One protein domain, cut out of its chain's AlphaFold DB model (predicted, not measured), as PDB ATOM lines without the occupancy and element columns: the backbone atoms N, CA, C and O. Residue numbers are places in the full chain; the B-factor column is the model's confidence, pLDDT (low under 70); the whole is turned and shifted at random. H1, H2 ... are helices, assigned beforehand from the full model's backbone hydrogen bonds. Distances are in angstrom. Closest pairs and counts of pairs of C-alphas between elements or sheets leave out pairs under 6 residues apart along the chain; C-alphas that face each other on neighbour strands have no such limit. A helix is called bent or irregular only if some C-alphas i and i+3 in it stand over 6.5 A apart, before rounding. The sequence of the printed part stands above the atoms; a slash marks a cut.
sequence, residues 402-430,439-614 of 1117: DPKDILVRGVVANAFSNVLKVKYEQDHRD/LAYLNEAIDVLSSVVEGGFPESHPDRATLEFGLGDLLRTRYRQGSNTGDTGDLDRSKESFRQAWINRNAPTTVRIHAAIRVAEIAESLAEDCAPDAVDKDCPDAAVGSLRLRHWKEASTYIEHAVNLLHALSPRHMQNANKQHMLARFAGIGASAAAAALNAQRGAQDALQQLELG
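This is residues 402 to 430 and 439 to 614 of the 1117 residues of a protein of Gaeumannomyces tritici (strain R3-111a-1) (UniProt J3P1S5). The longest helix, H6, belongs to a zigzag row of helices that run up and down side by side, with H5, H4, H3, H2 and H1 following on one side of it and H8 and H9 packed on the other. The short H7 sits at one end of H6, and residues 572 to 577 stick out there. The printed part has 205 residues with nine named helices, H1 to H9 along the chain, and no named strand: the class is all helix. It is compact, with a radius of gyration of the C-alphas of 18.6 A and spans of 54 by 51 by 36 A.

H6 is residues 541 to 569, 42.5 A long, from C-alpha 541 at (-47.451, 50.434, 21.354) to C-alpha 569 at (-44.919, 11.607, 38.388). Before it come H1, residues 406 to 427 and 31.3 A, beginning at C-alpha 406 (-58.725, 2.371, 14.477); H2, residues 440 to 454; H3, residues 462 to 485 and 34.7 A; H4, residues 489 to 503; and H5, residues 509 to 529 and 30.5 A. After it come H7, residues 576 to 586; H8, residues 589 to 599; and H9, residues 604 to 613. H3 has a kink of 40 degrees near residue 479 and is irregular, with C-alphas 481 and 484 7.7 A apart.

H6 and H3 are hubs, touching four helices each. H6 and H5 form a hairpin, opposite ways at a shallow tilt of 17 degrees, closest at the C-alphas of Ala 555 and Ala 520, 4.0 A. H6 touches H8, closest at C-alphas 556 and 596, 4.8 A. With residues 560 to 564 alone it touches H9, closest at C-alphas 563 and 613, 6.7 A. H8 and H9 form a hairpin, closest at C-alphas 594 and 607, 4.3 A. H6 touches H7 with residues 566 to 569 alone, a hairpin closest at C-alphas 569 and 582, 6.7 A. H4 forms hairpins with H5, closest at C-alphas 502 and 512, 4.3 A, and with H3, closest at C-alphas 494 and 472, 3.9 A. H2 and H3 form a hairpin at a steep tilt of 40 degrees, closest at C-alphas 446 and 471, 6.3 A. H1 touches H2, closest at C-alphas 417 and 445, 4.5 A. H1 and H9 are apart. H1 to H6, H8 and H9 make a bundle, up and down, each helix running against the one before it. Every O i to N i+4 pair is within hydrogen-bond range in H1, H2, H4, H5, H8 and H9; the counts are 16 of 20 in H3, 23 of 25 in H6 and 5 of 7 in H7.

The C-alphas farthest apart, of Asp 538 and His 573, are 58.7 A apart. Residues 431 to 438 are cut out, with 16.2 A from C-alpha 430 to C-alpha 439. The link from H5 to H6 is long, with 11 residues. The mean pLDDT of the printed part is 86.1; residues 429 to 430, 482 to 487 and 531 to 543 are under 70.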
ATOM      1  N   ASP A 402     -53.260  -1.213   6.143       85.62
ATOM      2  CA  ASP A 402     -54.538  -0.554   6.456       85.62
ATOM      3  C   ASP A 402     -55.436  -1.363   7.424       85.62
ATOM      4  O   ASP A 402     -56.463  -1.934   7.035       85.62
ATOM      5  N   PRO A 403     -55.034  -1.484   8.707       84.75
ATOM      6  CA  PRO A 403     -55.807  -2.218   9.704       84.75
ATOM      7  C   PRO A 403     -57.234  -1.670   9.836       84.75
ATOM      8  O   PRO A 403     -57.435  -0.470   9.974       84.75
ATOM      9  N   LYS A 404     -58.244  -2.547   9.899       81.56
ATOM     10  CA  LYS A 404     -59.639  -2.118  10.132       81.56
ATOM     11  C   LYS A 404     -59.861  -1.500  11.517       81.56
ATOM     12  O   LYS A 404     -60.783  -0.711  11.691       81.56
ATOM     13  N   ASP A 405     -59.056  -1.900  12.497       81.06
ATOM     14  CA  ASP A 405     -59.125  -1.397  13.866       81.06
ATOM     15  C   ASP A 405     -58.436  -0.028  13.967       81.06
ATOM     16  O   ASP A 405     -57.236   0.103  13.701       81.06
ATOM     17  N   ILE A 406     -59.202   0.991  14.362       83.69
ATOM     18  CA  ILE A 406     -58.725   2.371  14.477       83.69
ATOM     19  C   ILE A 406     -57.634   2.530  15.548       83.69
ATOM     20  O   ILE A 406     -56.738   3.356  15.377       83.69
ATOM     21  N   LEU A 407     -57.647   1.711  16.607       83.38
ATOM     22  CA  LEU A 407     -56.620   1.737  17.651       83.38
ATOM     23  C   LEU A 407     -55.282   1.230  17.100       83.38
ATOM     24  O   LEU A 407     -54.246   1.872  17.280       83.38
ATOM     25  N   VAL A 408     -55.316   0.138  16.328       86.19
ATOM     26  CA  VAL A 408     -54.127  -0.400  15.647       86.19
ATOM     27  C   VAL A 408     -53.604   0.589  14.603       86.19
ATOM     28  O   VAL A 408     -52.394   0.806  14.523       86.19
ATOM     29  N   ARG A 409     -54.495   1.246  13.844       90.44
ATOM     30  CA  ARG A 409     -54.106   2.336  12.932       90.44
ATOM     31  C   ARG A 409     -53.394   3.471  13.662       90.44
ATOM     32  O   ARG A 409     -52.402   3.968  13.140       90.44
ATOM     33  N   GLY A 410     -53.848   3.844  14.859       90.69
ATOM     34  CA  GLY A 410     -53.183   4.841  15.705       90.69
ATOM     35  C   GLY A 410     -51.759   4.458  16.078       90.69
ATOM     36  O   GLY A 410     -50.839   5.239  15.845       90.69
ATOM     37  N   VAL A 411     -51.550   3.243  16.589       89.00
ATOM     38  CA  VAL A 411     -50.207   2.754  16.949       89.00
ATOM     39  C   VAL A 411     -49.264   2.781  15.741       89.00
ATOM     40  O   VAL A 411     -48.147   3.294  15.838       89.00
ATOM     41  N   VAL A 412     -49.736   2.291  14.590       93.75
ATOM     42  CA  VAL A 412     -48.972   2.273  13.335       93.75
ATOM     43  C   VAL A 412     -48.656   3.691  12.851       93.75
ATOM     44  O   VAL A 412     -47.504   3.972  12.520       93.75
ATOM     45  N   ALA A 413     -49.641   4.593  12.848       94.19
ATOM     46  CA  ALA A 413     -49.469   5.983  12.433       94.19
ATOM     47  C   ALA A 413     -48.464   6.724  13.325       94.19
ATOM     48  O   ALA A 413     -47.576   7.394  12.813       94.19
ATOM     49  N   ASN A 414     -48.540   6.552  14.648       92.31
ATOM     50  CA  ASN A 414     -47.602   7.183  15.576       92.31
ATOM     51  C   ASN A 414     -46.151   6.760  15.306       92.31
ATOM     52  O   ASN A 414     -45.257   7.596  15.186       92.31
ATOM     53  N   ALA A 415     -45.904   5.451  15.202       92.31
ATOM     54  CA  ALA A 415     -44.563   4.942  14.940       92.31
ATOM     55  C   ALA A 415     -44.044   5.407  13.576       92.31
ATOM     56  O   ALA A 415     -42.906   5.863  13.474       92.31
ATOM     57  N   PHE A 416     -44.893   5.348  12.549       95.81
ATOM     58  CA  PHE A 416     -44.589   5.848  11.215       95.81
ATOM     59  C   PHE A 416     -44.164   7.319  11.237       95.81
ATOM     60  O   PHE A 416     -43.074   7.653  10.765       95.81
ATOM     61  N   SER A 417     -44.971   8.181  11.854       94.69
ATOM     62  CA  SER A 417     -44.698   9.610  11.917       94.69
ATOM     63  C   SER A 417     -43.428   9.931  12.713       94.69
ATOM     64  O   SER A 417     -42.653  10.791  12.297       94.69
ATOM     65  N   ASN A 418     -43.147   9.199  13.799       92.00
ATOM     66  CA  ASN A 418     -41.902   9.353  14.560       92.00
ATOM     67  C   ASN A 418     -40.662   8.986  13.729       92.00
ATOM     68  O   ASN A 418     -39.666   9.708  13.756       92.00
ATOM     69  N   VAL A 419     -40.717   7.897  12.952       93.62
ATOM     70  CA  VAL A 419     -39.613   7.477  12.069       93.62
ATOM     71  C   VAL A 419     -39.336   8.527  10.996       93.62
ATOM     72  O   VAL A 419     -38.180   8.897  10.778       93.62
ATOM     73  N   LEU A 420     -40.386   9.036  10.346       93.50
ATOM     74  CA  LEU A 420     -40.244  10.071   9.322       93.50
ATOM     75  C   LEU A 420     -39.721  11.387   9.903       93.50
ATOM     76  O   LEU A 420     -38.878  12.031   9.280       93.50
ATOM     77  N   LYS A 421     -40.142  11.752  11.119       90.31
ATOM     78  CA  LYS A 421     -39.608  12.918  11.829       90.31
ATOM     79  C   LYS A 421     -38.115  12.780  12.116       90.31
ATOM     80  O   LYS A 421     -37.361  13.703  11.830       90.31
ATOM     81  N   VAL A 422     -37.670  11.626  12.620       87.88
ATOM     82  CA  VAL A 422     -36.241  11.360  12.875       87.88
ATOM     83  C   VAL A 422     -35.424  11.457  11.586       87.88
ATOM     84  O   VAL A 422     -34.338  12.035  11.588       87.88
ATOM     85  N   LYS A 423     -35.946  10.925  10.474       88.31
ATOM     86  CA  LYS A 423     -35.305  11.047   9.160       88.31
ATOM     87  C   LYS A 423     -35.220  12.505   8.704       88.31
ATOM     88  O   LYS A 423     -34.153  12.943   8.286       88.31
ATOM     89  N   TYR A 424     -36.314  13.252   8.829       87.25
ATOM     90  CA  TYR A 424     -36.342  14.675   8.513       87.25
ATOM     91  C   TYR A 424     -35.288  15.446   9.326       87.25
ATOM     92  O   TYR A 424     -34.443  16.126   8.754       87.25
ATOM     93  N   GLU A 425     -35.269  15.278  10.650       83.50
ATOM     94  CA  GLU A 425     -34.298  15.930  11.536       83.50
ATOM     95  C   GLU A 425     -32.845  15.529  11.224       83.50
ATOM     96  O   GLU A 425     -31.935  16.337  11.401       83.50
ATOM     97  N   GLN A 426     -32.606  14.299  10.752       81.06
ATOM     98  CA  GLN A 426     -31.285  13.859  10.297       81.06
ATOM     99  C   GLN A 426     -30.834  14.625   9.050       81.06
ATOM    100  O   GLN A 426     -29.702  15.104   9.026       81.06
ATOM    101  N   ASP A 427     -31.688  14.711   8.030       79.56
ATOM    102  CA  ASP A 427     -31.343  15.341   6.750       79.56
ATOM    103  C   ASP A 427     -31.076  16.847   6.905       79.56
ATOM    104  O   ASP A 427     -30.312  17.422   6.137       79.56
ATOM    105  N   HIS A 428     -31.622  17.458   7.960       75.38
ATOM    106  CA  HIS A 428     -31.523  18.890   8.245       75.38
ATOM    107  C   HIS A 428     -30.559  19.222   9.401       75.38
ATOM    108  O   HIS A 428     -30.601  20.323   9.950       75.38
ATOM    109  N   ARG A 429     -29.691  18.283   9.810       68.81
ATOM    110  CA  ARG A 429     -28.771  18.474  10.948       68.81
ATOM    111  C   ARG A 429     -27.498  19.261  10.606       68.81
ATOM    112  O   ARG A 429     -26.942  19.881  11.507       68.81
ATOM    113  N   ASP A 430     -27.066  19.231   9.342       51.91
ATOM    114  CA  ASP A 430     -25.750  19.720   8.885       51.91
ATOM    115  C   ASP A 430     -25.821  20.635   7.635       51.91
ATOM    116  O   ASP A 430     -24.793  20.921   7.021       51.91
ATOM    117  N   LEU A 439     -40.105  19.062   2.665       83.25
ATOM    118  CA  LEU A 439     -41.084  18.745   3.693       83.25
ATOM    119  C   LEU A 439     -41.827  17.437   3.387       83.25
ATOM    120  O   LEU A 439     -42.820  17.154   4.057       83.25
ATOM    121  N   ALA A 440     -41.397  16.637   2.400       87.44
ATOM    122  CA  ALA A 440     -42.140  15.454   1.964       87.44
ATOM    123  C   ALA A 440     -42.384  14.472   3.117       87.44
ATOM    124  O   ALA A 440     -43.523  14.065   3.337       87.44
ATOM    125  N   TYR A 441     -41.351  14.173   3.913       89.69
ATOM    126  CA  TYR A 441     -41.483  13.297   5.081       89.69
ATOM    127  C   TYR A 441     -42.402  13.876   6.166       89.69
ATOM    128  O   TYR A 441     -43.174  13.133   6.768       89.69
ATOM    129  N   LEU A 442     -42.349  15.191   6.413       88.94
ATOM    130  CA  LEU A 442     -43.229  15.840   7.392       88.94
ATOM    131  C   LEU A 442     -44.685  15.854   6.918       88.94
ATOM    132  O   LEU A 442     -45.574  15.554   7.707       88.94
ATOM    133  N   ASN A 443     -44.931  16.160   5.643       91.69
ATOM    134  CA  ASN A 443     -46.272  16.157   5.060       91.69
ATOM    135  C   ASN A 443     -46.872  14.747   5.072       91.69
ATOM    136  O   ASN A 443     -47.973  14.570   5.579       91.69
ATOM    137  N   GLU A 444     -46.110  13.737   4.636       94.19
ATOM    138  CA  GLU A 444     -46.527  12.329   4.679       94.19
ATOM    139  C   GLU A 444     -46.887  11.900   6.117       94.19
ATOM    140  O   GLU A 444     -47.927  11.281   6.348       94.19
ATOM    141  N   ALA A 445     -46.072  12.282   7.107       94.75
ATOM    142  CA  ALA A 445     -46.325  11.992   8.517       94.75
ATOM    143  C   ALA A 445     -47.566  12.713   9.080       94.75
ATOM    144  O   ALA A 445     -48.307  12.116   9.864       94.75
ATOM    145  N   ILE A 446     -47.783  13.980   8.709       94.81
ATOM    146  CA  ILE A 446     -48.931  14.790   9.145       94.81
ATOM    147  C   ILE A 446     -50.224  14.256   8.535       94.81
ATOM    148  O   ILE A 446     -51.216  14.146   9.255       94.81
ATOM    149  N   ASP A 447     -50.221  13.892   7.254       94.81
ATOM    150  CA  ASP A 447     -51.408  13.405   6.546       94.81
ATOM    151  C   ASP A 447     -51.904  12.083   7.145       94.81
ATOM    152  O   ASP A 447     -53.082  11.949   7.490       94.81
ATOM    153  N   VAL A 448     -50.994  11.122   7.353       94.81
ATOM    154  CA  VAL A 448     -51.334   9.826   7.960       94.81
ATOM    155  C   VAL A 448     -51.868  10.018   9.379       94.81
ATOM    156  O   VAL A 448     -52.921   9.471   9.713       94.81
ATOM    157  N   LEU A 449     -51.192  10.820  10.207       94.38
ATOM    158  CA  LEU A 449     -51.585  11.013  11.602       94.38
ATOM    159  C   LEU A 449     -52.902  11.798  11.733       94.38
ATOM    160  O   LEU A 449     -53.772  11.390  12.503       94.38
ATOM    161  N   SER A 450     -53.095  12.849  10.925       94.56
ATOM    162  CA  SER A 450     -54.351  13.616  10.868       94.56
ATOM    163  C   SER A 450     -55.518  12.717  10.462       94.56
ATOM    164  O   SER A 450     -56.556  12.736  11.116       94.56
ATOM    165  N   SER A 451     -55.327  11.841   9.463       94.00
ATOM    166  CA  SER A 451     -56.379  10.920   9.004       94.00
ATOM    167  C   SER A 451     -56.889   9.974  10.098       94.00
ATOM    168  O   SER A 451     -58.048   9.559  10.068       94.00
ATOM    169  N   VAL A 452     -56.036   9.617  11.065       93.12
ATOM    170  CA  VAL A 452     -56.415   8.749  12.184       93.12
ATOM    171  C   VAL A 452     -57.109   9.548  13.280       93.12
ATOM    172  O   VAL A 452     -58.156   9.120  13.763       93.12
ATOM    173  N   VAL A 453     -56.566  10.712  13.646       91.00
ATOM    174  CA  VAL A 453     -57.153  11.595  14.667       91.00
ATOM    175  C   VAL A 453     -58.552  12.068  14.248       91.00
ATOM    176  O   VAL A 453     -59.490  12.009  15.044       91.00
ATOM    177  N   GLU A 454     -58.717  12.459  12.985       89.31
ATOM    178  CA  GLU A 454     -59.988  12.918  12.408       89.31
ATOM    179  C   GLU A 454     -60.931  11.750  12.050       89.31
ATOM    180  O   GLU A 454     -62.145  11.925  11.960       89.31
ATOM    181  N   GLY A 455     -60.395  10.533  11.902       85.00
ATOM    182  CA  GLY A 455     -61.107   9.323  11.471       85.00
ATOM    183  C   GLY A 455     -61.978   8.635  12.530       85.00
ATOM    184  O   GLY A 455     -62.322   7.467  12.357       85.00
ATOM    185  N   GLY A 456     -62.328   9.322  13.624       79.81
ATOM    186  CA  GLY A 456     -63.193   8.788  14.685       79.81
ATOM    187  C   GLY A 456     -62.466   8.053  15.817       79.81
ATOM    188  O   GLY A 456     -63.079   7.230  16.496       79.81
ATOM    189  N   PHE A 457     -61.178   8.335  16.048       83.56
ATOM    190  CA  PHE A 457     -60.447   7.808  17.207       83.56
ATOM    191  C   PHE A 457     -61.096   8.296  18.524       83.56
ATOM    192  O   PHE A 457     -61.345   9.499  18.648       83.56
ATOM    193  N   PRO A 458     -61.371   7.440  19.530       81.38
ATOM    194  CA  PRO A 458     -62.134   7.860  20.710       81.38
ATOM    195  C   PRO A 458     -61.463   8.998  21.502       81.38
ATOM    196  O   PRO A 458     -60.288   8.907  21.857       81.38
ATOM    197  N   GLU A 459     -62.215  10.063  21.810       80.06
ATOM    198  CA  GLU A 459     -61.698  11.291  22.452       80.06
ATOM    199  C   GLU A 459     -61.034  11.046  23.814       80.06
ATOM    200  O   GLU A 459     -59.985  11.614  24.117       80.06
ATOM    201  N   SER A 460     -61.625  10.171  24.628       74.56
ATOM    202  CA  SER A 460     -61.164   9.865  25.985       74.56
ATOM    203  C   SER A 460     -60.067   8.798  26.048       74.56
ATOM    204  O   SER A 460     -59.565   8.513  27.138       74.56
ATOM    205  N   HIS A 461     -59.685   8.198  24.914       79.06
ATOM    206  CA  HIS A 461     -58.673   7.145  24.888       79.06
ATOM    207  C   HIS A 461     -57.272   7.746  25.095       79.06
ATOM    208  O   HIS A 461     -56.936   8.735  24.438       79.06
ATOM    209  N   PRO A 462     -56.420   7.177  25.966       76.94
ATOM    210  CA  PRO A 462     -55.113   7.764  26.278       76.94
ATOM    211  C   PRO A 462     -54.174   7.851  25.076       76.94
ATOM    212  O   PRO A 462     -53.429   8.822  24.941       76.94
ATOM    213  N   ASP A 463     -54.231   6.878  24.165       83.81
ATOM    214  CA  ASP A 463     -53.390   6.919  22.966       83.81
ATOM    215  C   ASP A 463     -53.764   8.076  22.038       83.81
ATOM    216  O   ASP A 463     -52.878   8.603  21.373       83.81
ATOM    217  N   ARG A 464     -55.014   8.573  22.070       88.94
ATOM    218  CA  ARG A 464     -55.387   9.769  21.301       88.94
ATOM    219  C   ARG A 464     -54.532  10.962  21.700       88.94
ATOM    220  O   ARG A 464     -54.038  11.662  20.832       88.94
ATOM    221  N   ALA A 465     -54.297  11.160  22.996       90.44
ATOM    222  CA  ALA A 465     -53.435  12.238  23.471       90.44
ATOM    223  C   ALA A 465     -51.985  12.088  22.983       90.44
ATOM    224  O   ALA A 465     -51.319  13.084  22.725       90.44
ATOM    225  N   THR A 466     -51.502  10.852  22.822       90.44
ATOM    226  CA  THR A 466     -50.172  10.588  22.249       90.44
ATOM    227  C   THR A 466     -50.137  10.938  20.758       90.44
ATOM    228  O   THR A 466     -49.179  11.564  20.310       90.44
ATOM    229  N   LEU A 467     -51.192  10.600  20.007       93.94
ATOM    230  CA  LEU A 467     -51.335  10.966  18.592       93.94
ATOM    231  C   LEU A 467     -51.443  12.482  18.405       93.94
ATOM    232  O   LEU A 467     -50.734  13.041  17.578       93.94
ATOM    233  N   GLU A 468     -52.276  13.151  19.201       95.62
ATOM    234  CA  GLU A 468     -52.433  14.610  19.200       95.62
ATOM    235  C   GLU A 468     -51.111  15.299  19.560       95.62
ATOM    236  O   GLU A 468     -50.682  16.229  18.883       95.62
ATOM    237  N   PHE A 469     -50.387  14.804  20.568       95.25
ATOM    238  CA  PHE A 469     -49.057  15.319  20.884       95.25
ATOM    239  C   PHE A 469     -48.084  15.166  19.703       95.25
ATOM    240  O   PHE A 469     -47.390  16.122  19.353       95.25
ATOM    241  N   GLY A 470     -48.046  13.988  19.070       94.81
ATOM    242  CA  GLY A 470     -47.214  13.736  17.891       94.81
ATOM    243  C   GLY A 470     -47.574  14.645  16.711       94.81
ATOM    244  O   GLY A 470     -46.687  15.226  16.085       94.81
ATOM    245  N   LEU A 471     -48.870  14.839  16.454       95.94
ATOM    246  CA  LEU A 471     -49.381  15.723  15.405       95.94
ATOM    247  C   LEU A 471     -48.987  17.175  15.672       95.94
ATOM    248  O   LEU A 471     -48.463  17.847  14.783       95.94
ATOM    249  N   GLY A 472     -49.159  17.631  16.915       95.50
ATOM    250  CA  GLY A 472     -48.741  18.957  17.345       95.50
ATOM    251  C   GLY A 472     -47.247  19.194  17.127       95.50
ATOM    252  O   GLY A 472     -46.860  20.250  16.623       95.50
ATOM    253  N   ASP A 473     -46.399  18.213  17.443       93.88
ATOM    254  CA  ASP A 473     -44.945  18.333  17.297       93.88
ATOM    255  C   ASP A 473     -44.499  18.353  15.824       93.88
ATOM    256  O   ASP A 473     -43.615  19.136  15.460       93.88
ATOM    257  N   LEU A 474     -45.144  17.571  14.949       93.12
ATOM    258  CA  LEU A 474     -44.908  17.604  13.499       93.12
ATOM    259  C   LEU A 474     -45.323  18.943  12.884       93.12
ATOM    260  O   LEU A 474     -44.526  19.557  12.176       93.12
ATOM    261  N   LEU A 475     -46.533  19.422  13.193       92.56
ATOM    262  CA  LEU A 475     -47.051  20.707  12.709       92.56
ATOM    263  C   LEU A 475     -46.159  21.868  13.155       92.56
ATOM    264  O   LEU A 475     -45.805  22.728  12.352       92.56
ATOM    265  N   ARG A 476     -45.703  21.854  14.415       90.06
ATOM    266  CA  ARG A 476     -44.753  22.854  14.919       90.06
ATOM    267  C   ARG A 476     -43.422  22.810  14.177       90.06
ATOM    268  O   ARG A 476     -42.836  23.854  13.898       90.06
ATOM    269  N   THR A 477     -42.923  21.607  13.898       87.88
ATOM    270  CA  THR A 477     -41.667  21.415  13.160       87.88
ATOM    271  C   THR A 477     -41.802  21.947  11.734       87.88
ATOM    272  O   THR A 477     -40.922  22.676  11.287       87.88
ATOM    273  N   ARG A 478     -42.928  21.676  11.059       87.19
ATOM    274  CA  ARG A 478     -43.229  22.208   9.723       87.19
ATOM    275  C   ARG A 478     -43.348  23.734   9.725       87.19
ATOM    276  O   ARG A 478     -42.711  24.379   8.898       87.19
ATOM    277  N   TYR A 479     -44.058  24.316  10.696       84.38
ATOM    278  CA  TYR A 479     -44.185  25.770  10.844       84.38
ATOM    279  C   TYR A 479     -42.826  26.470  10.972       84.38
ATOM    280  O   TYR A 479     -42.560  27.434  10.261       84.38
ATOM    281  N   ARG A 480     -41.924  25.960  11.825       80.25
ATOM    282  CA  ARG A 480     -40.582  26.548  12.023       80.25
ATOM    283  C   ARG A 480     -39.734  26.596  10.748       80.25
ATOM    284  O   ARG A 480     -38.807  27.390  10.684       80.25
ATOM    285  N   GLN A 481     -40.034  25.737   9.776       74.75
ATOM    286  CA  GLN A 481     -39.286  25.599   8.525       74.75
ATOM    287  C   GLN A 481     -39.977  26.335   7.369       74.75
ATOM    288  O   GLN A 481     -39.317  26.834   6.465       74.75
ATOM    289  N   GLY A 482     -41.309  26.448   7.419       64.81
ATOM    290  CA  GLY A 482     -42.117  27.224   6.477       64.81
ATOM    291  C   GLY A 482     -42.302  28.698   6.852       64.81
ATOM    292  O   GLY A 482     -42.933  29.421   6.089       64.81
ATOM    293  N   SER A 483     -41.772  29.163   7.988       58.56
ATOM    294  CA  SER A 483     -42.064  30.479   8.592       58.56
ATOM    295  C   SER A 483     -41.762  31.696   7.706       58.56
ATOM    296  O   SER A 483     -42.301  32.772   7.959       58.56
ATOM    297  N   ASN A 484     -41.010  31.532   6.612       53.56
ATOM    298  CA  ASN A 484     -40.847  32.560   5.578       53.56
ATOM    299  C   ASN A 484     -42.152  32.896   4.816       53.56
ATOM    300  O   ASN A 484     -42.174  33.880   4.079       53.56
ATOM    301  N   THR A 485     -43.230  32.112   4.959       53.19
ATOM    302  CA  THR A 485     -44.515  32.331   4.259       53.19
ATOM    303  C   THR A 485     -45.565  33.097   5.073       53.19
ATOM    304  O   THR A 485     -46.550  33.554   4.494       53.19
ATOM    305  N   GLY A 486     -45.377  33.261   6.391       54.66
ATOM    306  CA  GLY A 486     -46.318  33.968   7.271       54.66
ATOM    307  C   GLY A 486     -47.632  33.230   7.594       54.66
ATOM    308  O   GLY A 486     -48.519  33.835   8.193       54.66
ATOM    309  N   ASP A 487     -47.783  31.950   7.228       62.91
ATOM    310  CA  ASP A 487     -48.978  31.150   7.544       62.91
ATOM    311  C   ASP A 487     -48.945  30.624   8.994       62.91
ATOM    312  O   ASP A 487     -48.092  29.811   9.358       62.91
ATOM    313  N   THR A 488     -49.876  31.081   9.838       75.38
ATOM    314  CA  THR A 488     -50.006  30.638  11.239       75.38
ATOM    315  C   THR A 488     -50.884  29.398  11.406       75.38
ATOM    316  O   THR A 488     -50.973  28.879  12.519       75.38
ATOM    317  N   GLY A 489     -51.505  28.885  10.334       84.31
ATOM    318  CA  GLY A 489     -52.456  27.775  10.411       84.31
ATOM    319  C   GLY A 489     -51.872  26.515  11.053       84.31
ATOM    320  O   GLY A 489     -52.527  25.872  11.876       84.31
ATOM    321  N   ASP A 490     -50.613  26.191  10.753       87.56
ATOM    322  CA  ASP A 490     -49.909  25.067  11.379       87.56
ATOM    323  C   ASP A 490     -49.607  25.298  12.858       87.56
ATOM    324  O   ASP A 490     -49.699  24.362  13.654       87.56
ATOM    325  N   LEU A 491     -49.265  26.529  13.241       88.69
ATOM    326  CA  LEU A 491     -48.984  26.869  14.632       88.69
ATOM    327  C   LEU A 491     -50.260  26.806  15.481       88.69
ATOM    328  O   LEU A 491     -50.235  26.254  16.583       88.69
ATOM    329  N   ASP A 492     -51.380  27.301  14.950       90.81
ATOM    330  CA  ASP A 492     -52.686  27.244  15.610       90.81
ATOM    331  C   ASP A 492     -53.174  25.797  15.761       90.81
ATOM    332  O   ASP A 492     -53.551  25.384  16.862       90.81
ATOM    333  N   ARG A 493     -53.086  24.988  14.692       93.62
ATOM    334  CA  ARG A 493     -53.403  23.548  14.749       93.62
ATOM    335  C   ARG A 493     -52.483  22.804  15.714       93.62
ATOM    336  O   ARG A 493     -52.956  21.982  16.491       93.62
ATOM    337  N   SER A 494     -51.187  23.116  15.706       94.62
ATOM    338  CA  SER A 494     -50.208  22.522  16.620       94.62
ATOM    339  C   SER A 494     -50.576  22.777  18.080       94.62
ATOM    340  O   SER A 494     -50.642  21.849  18.891       94.62
ATOM    341  N   LYS A 495     -50.873  24.038  18.408       94.69
ATOM    342  CA  LYS A 495     -51.280  24.453  19.748       94.69
ATOM    343  C   LYS A 495     -52.571  23.769  20.187       94.69
ATOM    344  O   LYS A 495     -52.660  23.349  21.339       94.69
ATOM    345  N   GLU A 496     -53.545  23.634  19.290       95.00
ATOM    346  CA  GLU A 496     -54.800  22.942  19.585       95.00
ATOM    347  C   GLU A 496     -54.589  21.450  19.858       95.00
ATOM    348  O   GLU A 496     -55.045  20.956  20.888       95.00
ATOM    349  N   SER A 497     -53.809  20.751  19.032       95.50
ATOM    350  CA  SER A 497     -53.472  19.345  19.285       95.50
ATOM    351  C   SER A 497     -52.756  19.149  20.628       95.50
ATOM    352  O   SER A 497     -53.101  18.249  21.398       95.50
ATOM    353  N   PHE A 498     -51.832  20.038  21.010       96.88
ATOM    354  CA  PHE A 498     -51.244  19.984  22.354       96.88
ATOM    355  C   PHE A 498     -52.277  20.234  23.469       96.88
ATOM    356  O   PHE A 498     -52.231  19.568  24.504       96.88
ATOM    357  N   ARG A 499     -53.249  21.135  23.287       95.19
ATOM    358  CA  ARG A 499     -54.330  21.321  24.274       95.19
ATOM    359  C   ARG A 499     -55.187  20.069  24.425       95.19
ATOM    360  O   ARG A 499     -55.464  19.680  25.559       95.19
ATOM    361  N   GLN A 500     -55.550  19.410  23.325       93.31
ATOM    362  CA  GLN A 500     -56.307  18.154  23.361       93.31
ATOM    363  C   GLN A 500     -55.534  17.053  24.100       93.31
ATOM    364  O   GLN A 500     -56.088  16.373  24.969       93.31
ATOM    365  N   ALA A 501     -54.225  16.944  23.850       93.62
ATOM    366  CA  ALA A 501     -53.358  16.024  24.580       93.62
ATOM    367  C   ALA A 501     -53.280  16.336  26.089       93.62
ATOM    368  O   ALA A 501     -53.245  15.421  26.912       93.62
ATOM    369  N   TRP A 502     -53.279  17.616  26.475       93.31
ATOM    370  CA  TRP A 502     -53.221  18.049  27.876       93.31
ATOM    371  C   TRP A 502     -54.536  17.819  28.653       93.31
ATOM    372  O   TRP A 502     -54.495  17.373  29.811       93.31
ATOM    373  N   ILE A 503     -55.692  18.108  28.035       91.12
ATOM    374  CA  ILE A 503     -57.027  17.998  28.664       91.12
ATOM    375  C   ILE A 503     -57.400  16.541  28.948       91.12
ATOM    376  O   ILE A 503     -58.084  16.267  29.940       91.12
ATOM    377  N   ASN A 504     -56.941  15.603  28.116       86.06
ATOM    378  CA  ASN A 504     -57.234  14.187  28.290       86.06
ATOM    379  C   ASN A 504     -56.618  13.655  29.598       86.06
ATOM    380  O   ASN A 504     -55.417  13.420  29.700       86.06
ATOM    381  N   ARG A 505     -57.458  13.458  30.622       83.06
ATOM    382  CA  ARG A 505     -57.026  13.050  31.970       83.06
ATOM    383  C   ARG A 505     -56.538  11.605  32.054       83.06
ATOM    384  O   ARG A 505     -55.783  11.313  32.976       83.06
ATOM    385  N   ASN A 506     -56.951  10.754  31.118       77.12
ATOM    386  CA  ASN A 506     -56.560   9.345  31.071       77.12
ATOM    387  C   ASN A 506     -55.174   9.169  30.432       77.12
ATOM    388  O   ASN A 506     -54.548   8.125  30.590       77.12
ATOM    389  N   ALA A 507     -54.689  10.181  29.704       81.69
ATOM    390  CA  ALA A 507     -53.381  10.159  29.068       81.69
ATOM    391  C   ALA A 507     -52.240  10.040  30.097       81.69
ATOM    392  O   ALA A 507     -52.360  10.572  31.208       81.69
ATOM    393  N   PRO A 508     -51.095   9.431  29.722       81.00
ATOM    394  CA  PRO A 508     -49.918   9.397  30.579       81.00
ATOM    395  C   PRO A 508     -49.554  10.797  31.075       81.00
ATOM    396  O   PRO A 508     -49.476  11.747  30.290       81.00
ATOM    397  N   THR A 509     -49.282  10.929  32.374       84.69
ATOM    398  CA  THR A 509     -48.947  12.219  32.993       84.69
ATOM    399  C   THR A 509     -47.771  12.901  32.282       84.69
ATOM    400  O   THR A 509     -47.782  14.115  32.102       84.69
ATOM    401  N   THR A 510     -46.801  12.131  31.778       86.62
ATOM    402  CA  THR A 510     -45.673  12.639  30.978       86.62
ATOM    403  C   THR A 510     -46.110  13.317  29.679       86.62
ATOM    404  O   THR A 510     -45.596  14.387  29.357       86.62
ATOM    405  N   VAL A 511     -47.069  12.737  28.949       89.44
ATOM    406  CA  VAL A 511     -47.628  13.317  27.716       89.44
ATOM    407  C   VAL A 511     -48.340  14.624  28.040       89.44
ATOM    408  O   VAL A 511     -48.110  15.624  27.368       89.44
ATOM    409  N   ARG A 512     -49.131  14.655  29.118       92.00
ATOM    410  CA  ARG A 512     -49.865  15.859  29.543       92.00
ATOM    411  C   ARG A 512     -48.933  17.000  29.955       92.00
ATOM    412  O   ARG A 512     -49.196  18.148  29.601       92.00
ATOM    413  N   ILE A 513     -47.842  16.693  30.661       93.31
ATOM    414  CA  ILE A 513     -46.814  17.678  31.033       93.31
ATOM    415  C   ILE A 513     -46.107  18.203  29.786       93.31
ATOM    416  O   ILE A 513     -46.030  19.415  29.602       93.31
ATOM    417  N   HIS A 514     -45.635  17.322  28.898       94.31
ATOM    418  CA  HIS A 514     -44.996  17.761  27.656       94.31
ATOM    419  C   HIS A 514     -45.945  18.602  26.799       94.31
ATOM    420  O   HIS A 514     -45.524  19.624  26.270       94.31
ATOM    421  N   ALA A 515     -47.215  18.218  26.683       96.19
ATOM    422  CA  ALA A 515     -48.210  18.972  25.936       96.19
ATOM    423  C   ALA A 515     -48.407  20.386  26.513       96.19
ATOM    424  O   ALA A 515     -48.349  21.363  25.769       96.19
ATOM    425  N   ALA A 516     -48.535  20.515  27.837       96.44
ATOM    426  CA  ALA A 516     -48.617  21.813  28.503       96.44
ATOM    427  C   ALA A 516     -47.355  22.670  28.283       96.44
ATOM    428  O   ALA A 516     -47.467  23.840  27.923       96.44
ATOM    429  N   ILE A 517     -46.160  22.078  28.406       96.00
ATOM    430  CA  ILE A 517     -44.889  22.756  28.103       96.00
ATOM    431  C   ILE A 517     -44.871  23.243  26.651       96.00
ATOM    432  O   ILE A 517     -44.482  24.374  26.391       96.00
ATOM    433  N   ARG A 518     -45.318  22.426  25.690       96.12
ATOM    434  CA  ARG A 518     -45.331  22.798  24.268       96.12
ATOM    435  C   ARG A 518     -46.280  23.958  23.973       96.12
ATOM    436  O   ARG A 518     -45.917  24.827  23.184       96.12
ATOM    437  N   VAL A 519     -47.452  24.007  24.614       96.56
ATOM    438  CA  VAL A 519     -48.355  25.169  24.523       96.56
ATOM    439  C   VAL A 519     -47.697  26.414  25.115       96.56
ATOM    440  O   VAL A 519     -47.777  27.480  24.503       96.56
ATOM    441  N   ALA A 520     -47.027  26.280  26.267       95.81
ATOM    442  CA  ALA A 520     -46.304  27.381  26.888       95.81
ATOM    443  C   ALA A 520     -45.188  27.901  25.972       95.81
ATOM    444  O   ALA A 520     -45.217  29.072  25.629       95.81
ATOM    445  N   GLU A 521     -44.305  27.038  25.463       93.75
ATOM    446  CA  GLU A 521     -43.224  27.403  24.529       93.75
ATOM    447  C   GLU A 521     -43.741  28.133  23.273       93.75
ATOM    448  O   GLU A 521     -43.110  29.075  22.797       93.75
ATOM    449  N   ILE A 522     -44.890  27.715  22.717       92.31
ATOM    450  CA  ILE A 522     -45.521  28.419  21.587       92.31
ATOM    451  C   ILE A 522     -45.970  29.822  22.012       92.31
ATOM    452  O   ILE A 522     -45.736  30.788  21.291       92.31
ATOM    453  N   ALA A 523     -46.622  29.946  23.170       93.00
ATOM    454  CA  ALA A 523     -47.061  31.237  23.683       93.00
ATOM    455  C   ALA A 523     -45.875  32.158  24.031       93.00
ATOM    456  O   ALA A 523     -45.942  33.346  23.742       93.00
ATOM    457  N   GLU A 524     -44.780  31.624  24.576       91.94
ATOM    458  CA  GLU A 524     -43.538  32.370  24.824       91.94
ATOM    459  C   GLU A 524     -42.955  32.921  23.519       91.94
ATOM    460  O   GLU A 524     -42.732  34.125  23.425       91.94
ATOM    461  N   SER A 525     -42.821  32.081  22.484       88.50
ATOM    462  CA  SER A 525     -42.340  32.504  21.158       88.50
ATOM    463  C   SER A 525     -43.191  33.639  20.578       88.50
ATOM    464  O   SER A 525     -42.656  34.663  20.171       88.50
ATOM    465  N   LEU A 526     -44.523  33.511  20.622       88.00
ATOM    466  CA  LEU A 526     -45.435  34.562  20.149       88.00
ATOM    467  C   LEU A 526     -45.302  35.863  20.957       88.00
ATOM    468  O   LEU A 526     -45.485  36.957  20.423       88.00
ATOM    469  N   ALA A 527     -45.002  35.769  22.253       88.00
ATOM    470  CA  ALA A 527     -44.784  36.933  23.102       88.00
ATOM    471  C   ALA A 527     -43.439  37.629  22.820       88.00
ATOM    472  O   ALA A 527     -43.334  38.848  22.987       88.00
ATOM    473  N   GLU A 528     -42.418  36.869  22.428       84.69
ATOM    474  CA  GLU A 528     -41.114  37.380  21.998       84.69
ATOM    475  C   GLU A 528     -41.213  38.076  20.635       84.69
ATOM    476  O   GLU A 528     -40.706  39.188  20.496       84.69
ATOM    477  N   ASP A 529     -41.966  37.509  19.690       80.50
ATOM    478  CA  ASP A 529     -42.217  38.114  18.372       80.50
ATOM    479  C   ASP A 529     -42.991  39.445  18.471       80.50
ATOM    480  O   ASP A 529     -42.844  40.334  17.636       80.50
ATOM    481  N   CYS A 530     -43.780  39.632  19.536       75.38
ATOM    482  CA  CYS A 530     -44.468  40.890  19.847       75.38
ATOM    483  C   CYS A 530     -43.570  41.939  20.544       75.38
ATOM    484  O   CYS A 530     -44.092  42.895  21.129       75.38
ATOM    485  N   ALA A 531     -42.244  41.766  20.601       65.81
ATOM    486  CA  ALA A 531     -41.358  42.735  21.246       65.81
ATOM    487  C   ALA A 531     -41.334  44.087  20.490       65.81
ATOM    488  O   ALA A 531     -41.386  44.094  19.263       65.81
ATOM    489  N   PRO A 532     -41.208  45.237  21.188       55.66
ATOM    490  CA  PRO A 532     -41.254  46.572  20.566       55.66
ATOM    491  C   PRO A 532     -40.225  46.781  19.447       55.66
ATOM    492  O   PRO A 532     -40.473  47.543  18.519       55.66
ATOM    493  N   ASP A 533     -39.090  46.081  19.517       55.03
ATOM    494  CA  ASP A 533     -38.013  46.160  18.526       55.03
ATOM    495  C   ASP A 533     -38.292  45.332  17.250       55.03
ATOM    496  O   ASP A 533     -37.569  45.469  16.264       55.03
ATOM    497  N   ALA A 534     -39.322  44.475  17.264       51.09
ATOM    498  CA  ALA A 534     -39.674  43.540  16.192       51.09
ATOM    499  C   ALA A 534     -40.934  43.943  15.395       51.09
ATOM    500  O   ALA A 534     -41.210  43.355  14.350       51.09
ATOM    501  N   VAL A 535     -41.694  44.945  15.857       53.16
ATOM    502  CA  VAL A 535     -42.963  45.373  15.241       53.16
ATOM    503  C   VAL A 535     -42.774  46.665  14.440       53.16
ATOM    504  O   VAL A 535     -42.010  47.550  14.821       53.16
ATOM    505  N   ASP A 536     -43.478  46.772  13.311       53.06
ATOM    506  CA  ASP A 536     -43.501  47.966  12.463       53.06
ATOM    507  C   ASP A 536     -43.911  49.220  13.265       53.06
ATOM    508  O   ASP A 536     -44.837  49.172  14.081       53.06
ATOM    509  N   LYS A 537     -43.241  50.355  13.020       54.84
ATOM    510  CA  LYS A 537     -43.359  51.597  13.822       54.84
ATOM    511  C   LYS A 537     -44.754  52.235  13.792       54.84
ATOM    512  O   LYS A 537     -45.015  53.165  14.553       54.84
ATOM    513  N   ASP A 538     -45.629  51.745  12.919       55.06
ATOM    514  CA  ASP A 538     -46.987  52.238  12.711       55.06
ATOM    515  C   ASP A 538     -48.051  51.504  13.562       55.06
ATOM    516  O   ASP A 538     -49.230  51.875  13.532       55.06
ATOM    517  N   CYS A 539     -47.683  50.482  14.352       55.97
ATOM    518  CA  CYS A 539     -48.613  49.804  15.263       55.97
ATOM    519  C   CYS A 539     -48.694  50.518  16.631       55.97
ATOM    520  O   CYS A 539     -47.659  50.872  17.190       55.97
ATOM    521  N   PRO A 540     -49.882  50.718  17.241       61.75
ATOM    522  CA  PRO A 540     -49.971  51.371  18.547       61.75
ATOM    523  C   PRO A 540     -49.292  50.540  19.651       61.75
ATOM    524  O   PRO A 540     -49.777  49.456  19.988       61.75
ATOM    525  N   ASP A 541     -48.242  51.079  20.282       62.12
ATOM    526  CA  ASP A 541     -47.451  50.434  21.354       62.12
ATOM    527  C   ASP A 541     -48.306  49.769  22.452       62.12
ATOM    528  O   ASP A 541     -47.989  48.692  22.964       62.12
ATOM    529  N   ALA A 542     -49.444  50.380  22.800       62.62
ATOM    530  CA  ALA A 542     -50.357  49.869  23.821       62.62
ATOM    531  C   ALA A 542     -51.061  48.554  23.420       62.62
ATOM    532  O   ALA A 542     -51.331  47.708  24.277       62.62
ATOM    533  N   ALA A 543     -51.363  48.360  22.131       69.00
ATOM    534  CA  ALA A 543     -52.009  47.145  21.631       69.00
ATOM    535  C   ALA A 543     -51.020  45.969  21.580       69.00
ATOM    536  O   ALA A 543     -51.361  44.861  22.004       69.00
ATOM    537  N   VAL A 544     -49.785  46.242  21.147       70.75
ATOM    538  CA  VAL A 544     -48.670  45.281  21.120       70.75
ATOM    539  C   VAL A 544     -48.320  44.825  22.539       70.75
ATOM    540  O   VAL A 544     -48.277  43.624  22.813       70.75
ATOM    541  N   GLY A 545     -48.198  45.763  23.487       75.88
ATOM    542  CA  GLY A 545     -47.961  45.443  24.899       75.88
ATOM    543  C   GLY A 545     -49.064  44.577  25.524       75.88
ATOM    544  O   GLY A 545     -48.776  43.627  26.254       75.88
ATOM    545  N   SER A 546     -50.333  44.845  25.196       83.19
ATOM    546  CA  SER A 546     -51.477  44.047  25.670       83.19
ATOM    547  C   SER A 546     -51.498  42.628  25.085       83.19
ATOM    548  O   SER A 546     -51.806  41.664  25.791       83.19
ATOM    549  N   LEU A 547     -51.155  42.462  23.803       86.31
ATOM    550  CA  LEU A 547     -51.053  41.146  23.163       86.31
ATOM    551  C   LEU A 547     -49.889  40.325  23.737       86.31
ATOM    552  O   LEU A 547     -50.101  39.185  24.151       86.31
ATOM    553  N   ARG A 548     -48.707  40.935  23.876       88.50
ATOM    554  CA  ARG A 548     -47.534  40.317  24.509       88.50
ATOM    555  C   ARG A 548     -47.844  39.813  25.919       88.50
ATOM    556  O   ARG A 548     -47.550  38.667  26.250       88.50
ATOM    557  N   LEU A 549     -48.501  40.635  26.740       91.00
ATOM    558  CA  LEU A 549     -48.899  40.243  28.095       91.00
ATOM    559  C   LEU A 549     -49.915  39.088  28.100       91.00
ATOM    560  O   LEU A 549     -49.859  38.231  28.979       91.00
ATOM    561  N   ARG A 550     -50.842  39.034  27.131       94.00
ATOM    562  CA  ARG A 550     -51.785  37.908  26.998       94.00
ATOM    563  C   ARG A 550     -51.062  36.591  26.729       94.00
ATOM    564  O   ARG A 550     -51.396  35.595  27.367       94.00
ATOM    565  N   HIS A 551     -50.069  36.593  25.846       94.25
ATOM    566  CA  HIS A 551     -49.276  35.402  25.551       94.25
ATOM    567  C   HIS A 551     -48.444  34.938  26.755       94.25
ATOM    568  O   HIS A 551     -48.482  33.756  27.088       94.25
ATOM    569  N   TRP A 552     -47.806  35.849  27.502       95.56
ATOM    570  CA  TRP A 552     -47.113  35.480  28.747       95.56
ATOM    571  C   TRP A 552     -48.056  34.938  29.826       95.56
ATOM    572  O   TRP A 552     -47.709  33.982  30.516       95.56
ATOM    573  N   LYS A 553     -49.268  35.496  29.962       97.06
ATOM    574  CA  LYS A 553     -50.291  34.956  30.876       97.06
ATOM    575  C   LYS A 553     -50.704  33.540  30.495       97.06
ATOM    576  O   LYS A 553     -50.863  32.692  31.372       97.06
ATOM    577  N   GLU A 554     -50.857  33.275  29.202       96.00
ATOM    578  CA  GLU A 554     -51.127  31.931  28.707       96.00
ATOM    579  C   GLU A 554     -49.956  30.983  29.002       96.00
ATOM    580  O   GLU A 554     -50.178  29.938  29.613       96.00
ATOM    581  N   ALA A 555     -48.722  31.370  28.662       96.69
ATOM    582  CA  ALA A 555     -47.521  30.584  28.947       96.69
ATOM    583  C   ALA A 555     -47.401  30.244  30.439       96.69
ATOM    584  O   ALA A 555     -47.274  29.074  30.798       96.69
ATOM    585  N   SER A 556     -47.546  31.253  31.305       97.44
ATOM    586  CA  SER A 556     -47.516  31.102  32.763       97.44
ATOM    587  C   SER A 556     -48.585  30.134  33.275       97.44
ATOM    588  O   SER A 556     -48.309  29.355  34.183       97.44
ATOM    589  N   THR A 557     -49.784  30.139  32.685       96.94
ATOM    590  CA  THR A 557     -50.862  29.224  33.084       96.94
ATOM    591  C   THR A 557     -50.505  27.778  32.737       96.94
ATOM    592  O   THR A 557     -50.556  26.899  33.593       96.94
ATOM    593  N   TYR A 558     -50.103  27.500  31.494       96.75
ATOM    594  CA  TYR A 558     -49.808  26.124  31.080       96.75
ATOM    595  C   TYR A 558     -48.567  25.549  31.775       96.75
ATOM    596  O   TYR A 558     -48.585  24.384  32.180       96.75
ATOM    597  N   ILE A 559     -47.515  26.348  31.968       96.12
ATOM    598  CA  ILE A 559     -46.301  25.880  32.645       96.12
ATOM    599  C   ILE A 559     -46.534  25.629  34.145       96.12
ATOM    600  O   ILE A 559     -46.021  24.648  34.674       96.12
ATOM    601  N   GLU A 560     -47.378  26.422  34.818       95.25
ATOM    602  CA  GLU A 560     -47.808  26.158  36.203       95.25
ATOM    603  C   GLU A 560     -48.554  24.821  36.306       95.25
ATOM    604  O   GLU A 560     -48.293  24.005  37.191       95.25
ATOM    605  N   HIS A 561     -49.467  24.548  35.370       93.69
ATOM    606  CA  HIS A 561     -50.161  23.262  35.326       93.69
ATOM    607  C   HIS A 561     -49.187  22.097  35.108       93.69
ATOM    608  O   HIS A 561     -49.368  21.030  35.697       93.69
ATOM    609  N   ALA A 562     -48.151  22.296  34.289       94.88
ATOM    610  CA  ALA A 562     -47.101  21.311  34.070       94.88
ATOM    611  C   ALA A 562     -46.288  21.053  35.354       94.88
ATOM    612  O   ALA A 562     -46.104  19.891  35.717       94.88
ATOM    613  N   VAL A 563     -45.887  22.108  36.077       93.69
ATOM    614  CA  VAL A 563     -45.200  22.021  37.381       93.69
ATOM    615  C   VAL A 563     -46.036  21.244  38.399       93.69
ATOM    616  O   VAL A 563     -45.546  20.294  39.007       93.69
ATOM    617  N   ASN A 564     -47.327  21.560  38.520       89.56
ATOM    618  CA  ASN A 564     -48.226  20.885  39.461       89.56
ATOM    619  C   ASN A 564     -48.382  19.378  39.179       89.56
ATOM    620  O   ASN A 564     -48.576  18.585  40.102       89.56
ATOM    621  N   LEU A 565     -48.274  18.959  37.915       89.56
ATOM    622  CA  LEU A 565     -48.344  17.548  37.527       89.56
ATOM    623  C   LEU A 565     -47.048  16.766  37.815       89.56
ATOM    624  O   LEU A 565     -47.104  15.536  37.866       89.56
ATOM    625  N   LEU A 566     -45.901  17.420  38.049       88.62
ATOM    626  CA  LEU A 566     -44.637  16.722  38.344       88.62
ATOM    627  C   LEU A 566     -44.715  15.901  39.636       88.62
ATOM    628  O   LEU A 566     -44.155  14.808  39.714       88.62
ATOM    629  N   HIS A 567     -45.467  16.376  40.631       83.25
ATOM    630  CA  HIS A 567     -45.692  15.635  41.873       83.25
ATOM    631  C   HIS A 567     -46.421  14.305  41.626       83.25
ATOM    632  O   HIS A 567     -46.106  13.306  42.270       83.25
ATOM    633  N   ALA A 568     -47.327  14.254  40.641       79.19
ATOM    634  CA  ALA A 568     -48.009  13.020  40.249       79.19
ATOM    635  C   ALA A 568     -47.080  12.022  39.528       79.19
ATOM    636  O   ALA A 568     -47.372  10.828  39.517       79.19
ATOM    637  N   LEU A 569     -45.957  12.480  38.957       77.50
ATOM    638  CA  LEU A 569     -44.919  11.607  38.388       77.50
ATOM    639  C   LEU A 569     -43.979  11.006  39.436       77.50
ATOM    640  O   LEU A 569     -43.266  10.055  39.126       77.50
ATOM    641  N   SER A 570     -43.960  11.552  40.653       79.12
ATOM    642  CA  SER A 570     -43.036  11.142  41.716       79.12
ATOM    643  C   SER A 570     -43.759  10.762  43.013       79.12
ATOM    644  O   SER A 570     -43.420  11.291  44.072       79.12
ATOM    645  N   PRO A 571     -44.742   9.842  42.986       77.38
ATOM    646  CA  PRO A 571     -45.468   9.464  44.196       77.38
ATOM    647  C   PRO A 571     -44.514   8.837  45.226       77.38
ATOM    648  O   PRO A 571     -43.525   8.192  44.856       77.38
ATOM    649  N   ARG A 572     -44.778   8.990  46.534       79.88
ATOM    650  CA  ARG A 572     -43.765   8.652  47.560       79.88
ATOM    651  C   ARG A 572     -43.377   7.179  47.545       79.88
ATOM    652  O   ARG A 572     -42.203   6.876  47.737       79.88
ATOM    653  N   HIS A 573     -44.332   6.299  47.241       74.94
ATOM    654  CA  HIS A 573     -44.137   4.851  47.163       74.94
ATOM    655  C   HIS A 573     -43.166   4.400  46.056       74.94
ATOM    656  O   HIS A 573     -42.642   3.288  46.134       74.94
ATOM    657  N   MET A 574     -42.946   5.226  45.025       74.94
ATOM    658  CA  MET A 574     -42.063   4.907  43.905       74.94
ATOM    659  C   MET A 574     -40.593   4.934  44.349       74.94
ATOM    660  O   MET A 574     -40.175   5.787  45.136       74.94
ATOM    661  N   GLN A 575     -39.791   4.004  43.829       73.38
ATOM    662  CA  GLN A 575     -38.350   3.969  44.086       73.38
ATOM    663  C   GLN A 575     -37.646   5.206  43.511       73.38
ATOM    664  O   GLN A 575     -38.059   5.747  42.485       73.38
ATOM    665  N   ASN A 576     -36.558   5.640  44.151       77.94
ATOM    666  CA  ASN A 576     -35.866   6.870  43.760       77.94
ATOM    667  C   ASN A 576     -35.262   6.796  42.354       77.94
ATOM    668  O   ASN A 576     -35.376   7.775  41.626       77.94
ATOM    669  N   ALA A 577     -34.726   5.646  41.932       75.06
ATOM    670  CA  ALA A 577     -34.232   5.456  40.563       75.06
ATOM    671  C   ALA A 577     -35.333   5.693  39.506       75.06
ATOM    672  O   ALA A 577     -35.108   6.369  38.503       75.06
ATOM    673  N   ASN A 578     -36.560   5.226  39.769       75.56
ATOM    674  CA  ASN A 578     -37.704   5.455  38.880       75.56
ATOM    675  C   ASN A 578     -38.122   6.934  38.886       75.56
ATOM    676  O   ASN A 578     -38.329   7.513  37.821       75.56
ATOM    677  N   LYS A 579     -38.174   7.579  40.063       83.69
ATOM    678  CA  LYS A 579     -38.452   9.027  40.167       83.69
ATOM    679  C   LYS A 579     -37.438   9.842  39.366       83.69
ATOM    680  O   LYS A 579     -37.825  10.719  38.602       83.69
ATOM    681  N   GLN A 580     -36.150   9.519  39.497       86.44
ATOM    682  CA  GLN A 580     -35.076  10.160  38.742       86.44
ATOM    683  C   GLN A 580     -35.279   9.988  37.234       86.44
ATOM    684  O   GLN A 580     -35.293  10.976  36.504       86.44
ATOM    685  N   HIS A 581     -35.522   8.764  36.765       81.69
ATOM    686  CA  HIS A 581     -35.776   8.514  35.347       81.69
ATOM    687  C   HIS A 581     -36.943   9.356  34.799       81.69
ATOM    688  O   HIS A 581     -36.834   9.949  33.723       81.69
ATOM    689  N   MET A 582     -38.042   9.451  35.552       83.06
ATOM    690  CA  MET A 582     -39.226  10.208  35.140       83.06
ATOM    691  C   MET A 582     -38.986  11.723  35.150       83.06
ATOM    692  O   MET A 582     -39.358  12.405  34.193       83.06
ATOM    693  N   LEU A 583     -38.345  12.254  36.194       89.12
ATOM    694  CA  LEU A 583     -38.087  13.689  36.350       89.12
ATOM    695  C   LEU A 583     -36.979  14.211  35.429       89.12
ATOM    696  O   LEU A 583     -37.037  15.371  35.021       89.12
ATOM    697  N   ALA A 584     -36.032  13.359  35.017       88.62
ATOM    698  CA  ALA A 584     -34.911  13.745  34.156       88.62
ATOM    699  C   ALA A 584     -35.331  14.399  32.824       88.62
ATOM    700  O   ALA A 584     -34.552  15.119  32.196       88.62
ATOM    701  N   ARG A 585     -36.572  14.154  32.389       87.75
ATOM    702  CA  ARG A 585     -37.177  14.664  31.148       87.75
ATOM    703  C   ARG A 585     -37.694  16.103  31.252       87.75
ATOM    704  O   ARG A 585     -38.053  16.677  30.226       87.75
ATOM    705  N   PHE A 586     -37.759  16.659  32.462       92.12
ATOM    706  CA  PHE A 586     -38.406  17.943  32.756       92.12
ATOM    707  C   PHE A 586     -37.470  18.947  33.445       92.12
ATOM    708  O   PHE A 586     -37.937  19.917  34.038       92.12
ATOM    709  N   ALA A 587     -36.154  18.740  33.349       91.56
ATOM    710  CA  ALA A 587     -35.162  19.684  33.859       91.56
ATOM    711  C   ALA A 587     -35.385  21.102  33.305       91.56
ATOM    712  O   ALA A 587     -35.611  21.292  32.108       91.56
ATOM    713  N   GLY A 588     -35.288  22.100  34.177       92.75
ATOM    714  CA  GLY A 588     -35.467  23.518  33.882       92.75
ATOM    715  C   GLY A 588     -36.913  24.010  33.954       92.75
ATOM    716  O   GLY A 588     -37.131  25.217  33.877       92.75
ATOM    717  N   ILE A 589     -37.907  23.135  34.149       94.75
ATOM    718  CA  ILE A 589     -39.322  23.535  34.118       94.75
ATOM    719  C   ILE A 589     -39.688  24.554  35.207       94.75
ATOM    720  O   ILE A 589     -40.408  25.508  34.918       94.75
ATOM    721  N   GLY A 590     -39.151  24.417  36.426       95.31
ATOM    722  CA  GLY A 590     -39.352  25.401  37.496       95.31
ATOM    723  C   GLY A 590     -38.766  26.773  37.140       95.31
ATOM    724  O   GLY A 590     -39.392  27.802  37.389       95.31
ATOM    725  N   ALA A 591     -37.604  26.791  36.477       96.00
ATOM    726  CA  ALA A 591     -36.962  28.021  36.020       96.00
ATOM    727  C   ALA A 591     -37.771  28.732  34.925       96.00
ATOM    728  O   ALA A 591     -37.948  29.956  34.966       96.00
ATOM    729  N   SER A 592     -38.305  27.962  33.974       95.94
ATOM    730  CA  SER A 592     -39.234  28.455  32.953       95.94
ATOM    731  C   SER A 592     -40.536  28.967  33.568       95.94
ATOM    732  O   SER A 592     -40.989  30.048  33.201       95.94
ATOM    733  N   ALA A 593     -41.100  28.262  34.554       97.12
ATOM    734  CA  ALA A 593     -42.329  28.681  35.224       97.12
ATOM    735  C   ALA A 593     -42.178  30.025  35.946       97.12
ATOM    736  O   ALA A 593     -43.025  30.908  35.795       97.12
ATOM    737  N   ALA A 594     -41.067  30.215  36.660       97.38
ATOM    738  CA  ALA A 594     -40.745  31.479  37.313       97.38
ATOM    739  C   ALA A 594     -40.576  32.623  36.300       97.38
ATOM    740  O   ALA A 594     -41.157  33.695  36.467       97.38
ATOM    741  N   ALA A 595     -39.836  32.379  35.214       96.88
ATOM    742  CA  ALA A 595     -39.629  33.357  34.146       96.88
ATOM    743  C   ALA A 595     -40.952  33.772  33.472       96.88
ATOM    744  O   ALA A 595     -41.223  34.967  33.317       96.88
ATOM    745  N   ALA A 596     -41.804  32.802  33.133       97.12
ATOM    746  CA  ALA A 596     -43.117  33.051  32.549       97.12
ATOM    747  C   ALA A 596     -44.036  33.820  33.513       97.12
ATOM    748  O   ALA A 596     -44.720  34.751  33.091       97.12
ATOM    749  N   ALA A 597     -44.026  33.489  34.810       97.31
ATOM    750  CA  ALA A 597     -44.810  34.190  35.828       97.31
ATOM    751  C   ALA A 597     -44.383  35.661  35.999       97.31
ATOM    752  O   ALA A 597     -45.243  36.544  36.088       97.31
ATOM    753  N   LEU A 598     -43.073  35.944  35.989       97.12
ATOM    754  CA  LEU A 598     -42.544  37.312  36.042       97.12
ATOM    755  C   LEU A 598     -42.939  38.116  34.797       97.12
ATOM    756  O   LEU A 598     -43.462  39.224  34.928       97.12
ATOM    757  N   ASN A 599     -42.791  37.541  33.600       95.56
ATOM    758  CA  ASN A 599     -43.220  38.192  32.356       95.56
ATOM    759  C   ASN A 599     -44.749  38.373  32.272       95.56
ATOM    760  O   ASN A 599     -45.229  39.326  31.657       95.56
ATOM    761  N   ALA A 600     -45.521  37.509  32.939       95.69
ATOM    762  CA  ALA A 600     -46.971  37.630  33.094       95.69
ATOM    763  C   ALA A 600     -47.410  38.616  34.197       95.69
ATOM    764  O   ALA A 600     -48.614  38.801  34.393       95.69
ATOM    765  N   GLN A 601     -46.462  39.253  34.900       95.00
ATOM    766  CA  GLN A 601     -46.687  40.212  35.990       95.00
ATOM    767  C   GLN A 601     -47.407  39.625  37.221       95.00
ATOM    768  O   GLN A 601     -48.177  40.318  37.884       95.00
ATOM    769  N   ARG A 602     -47.154  38.352  37.557       93.19
ATOM    770  CA  ARG A 602     -47.762  37.675  38.725       93.19
ATOM    771  C   ARG A 602     -47.082  37.981  40.072       93.19
ATOM    772  O   ARG A 602     -47.595  37.610  41.121       93.19
ATOM    773  N   GLY A 603     -45.973  38.721  40.055       93.25
ATOM    774  CA  GLY A 603     -45.237  39.152  41.249       93.25
ATOM    775  C   GLY A 603     -44.147  38.174  41.702       93.25
ATOM    776  O   GLY A 603     -44.101  37.018  41.286       93.25
ATOM    777  N   ALA A 604     -43.246  38.661  42.559       94.88
ATOM    778  CA  ALA A 604     -42.047  37.942  42.998       94.88
ATOM    779  C   ALA A 604     -42.351  36.662  43.794       94.88
ATOM    780  O   ALA A 604     -41.711  35.636  43.587       94.88
ATOM    781  N   GLN A 605     -43.331  36.733  44.698       94.06
ATOM    782  CA  GLN A 605     -43.678  35.633  45.599       94.06
ATOM    783  C   GLN A 605     -44.232  34.427  44.835       94.06
ATOM    784  O   GLN A 605     -43.774  33.310  45.050       94.06
ATOM    785  N   ASP A 606     -45.169  34.661  43.911       93.31
ATOM    786  CA  ASP A 606     -45.755  33.600  43.090       93.31
ATOM    787  C   ASP A 606     -44.692  32.967  42.182       93.31
ATOM    788  O   ASP A 606     -44.524  31.752  42.172       93.31
ATOM    789  N   ALA A 607     -43.871  33.777  41.502       96.25
ATOM    790  CA  ALA A 607     -42.791  33.260  40.660       96.25
ATOM    791  C   ALA A 607     -41.768  32.409  41.442       96.25
ATOM    792  O   ALA A 607     -41.370  31.343  40.970       96.25
ATOM    793  N   LEU A 608     -41.377  32.838  42.647       95.81
ATOM    794  CA  LEU A 608     -40.486  32.070  43.521       95.81
ATOM    795  C   LEU A 608     -41.148  30.783  44.036       95.81
ATOM    796  O   LEU A 608     -40.492  29.749  44.149       95.81
ATOM    797  N   GLN A 609     -42.450  30.819  44.318       92.75
ATOM    798  CA  GLN A 609     -43.199  29.632  44.715       92.75
ATOM    799  C   GLN A 609     -43.255  28.603  43.580       92.75
ATOM    800  O   GLN A 609     -42.986  27.428  43.821       92.75
ATOM    801  N   GLN A 610     -43.536  29.028  42.343       92.75
ATOM    802  CA  GLN A 610     -43.512  28.147  41.166       92.75
ATOM    803  C   GLN A 610     -42.121  27.540  40.940       92.75
ATOM    804  O   GLN A 610     -42.003  26.353  40.631       92.75
ATOM    805  N   LEU A 611     -41.064  28.333  41.152       94.81
ATOM    806  CA  LEU A 611     -39.682  27.866  41.070       94.81
ATOM    807  C   LEU A 611     -39.405  26.726  42.056       94.81
ATOM    808  O   LEU A 611     -38.860  25.698  41.666       94.81
ATOM    809  N   GLU A 612     -39.786  26.905  43.322       92.38
ATOM    810  CA  GLU A 612     -39.560  25.913  44.380       92.38
ATOM    811  C   GLU A 612     -40.487  24.690  44.261       92.38
ATOM    812  O   GLU A 612     -40.094  23.606  44.680       92.38
ATOM    813  N   LEU A 613     -41.677  24.821  43.661       90.62
ATOM    814  CA  LEU A 613     -42.553  23.682  43.345       90.62
ATOM    815  C   LEU A 613     -42.003  22.819  42.200       90.62
ATOM    816  O   LEU A 613     -42.134  21.597  42.220       90.62
ATOM    817  N   GLY A 614     -41.376  23.444  41.201       91.12
ATOM    818  CA  GLY A 614     -40.873  22.766  40.004       91.12
ATOM    819  C   GLY A 614     -39.503  22.101  40.146       91.12
ATOM    820  O   GLY A 614     -38.960  21.666  39.131       91.12
TER     821      GLY A 614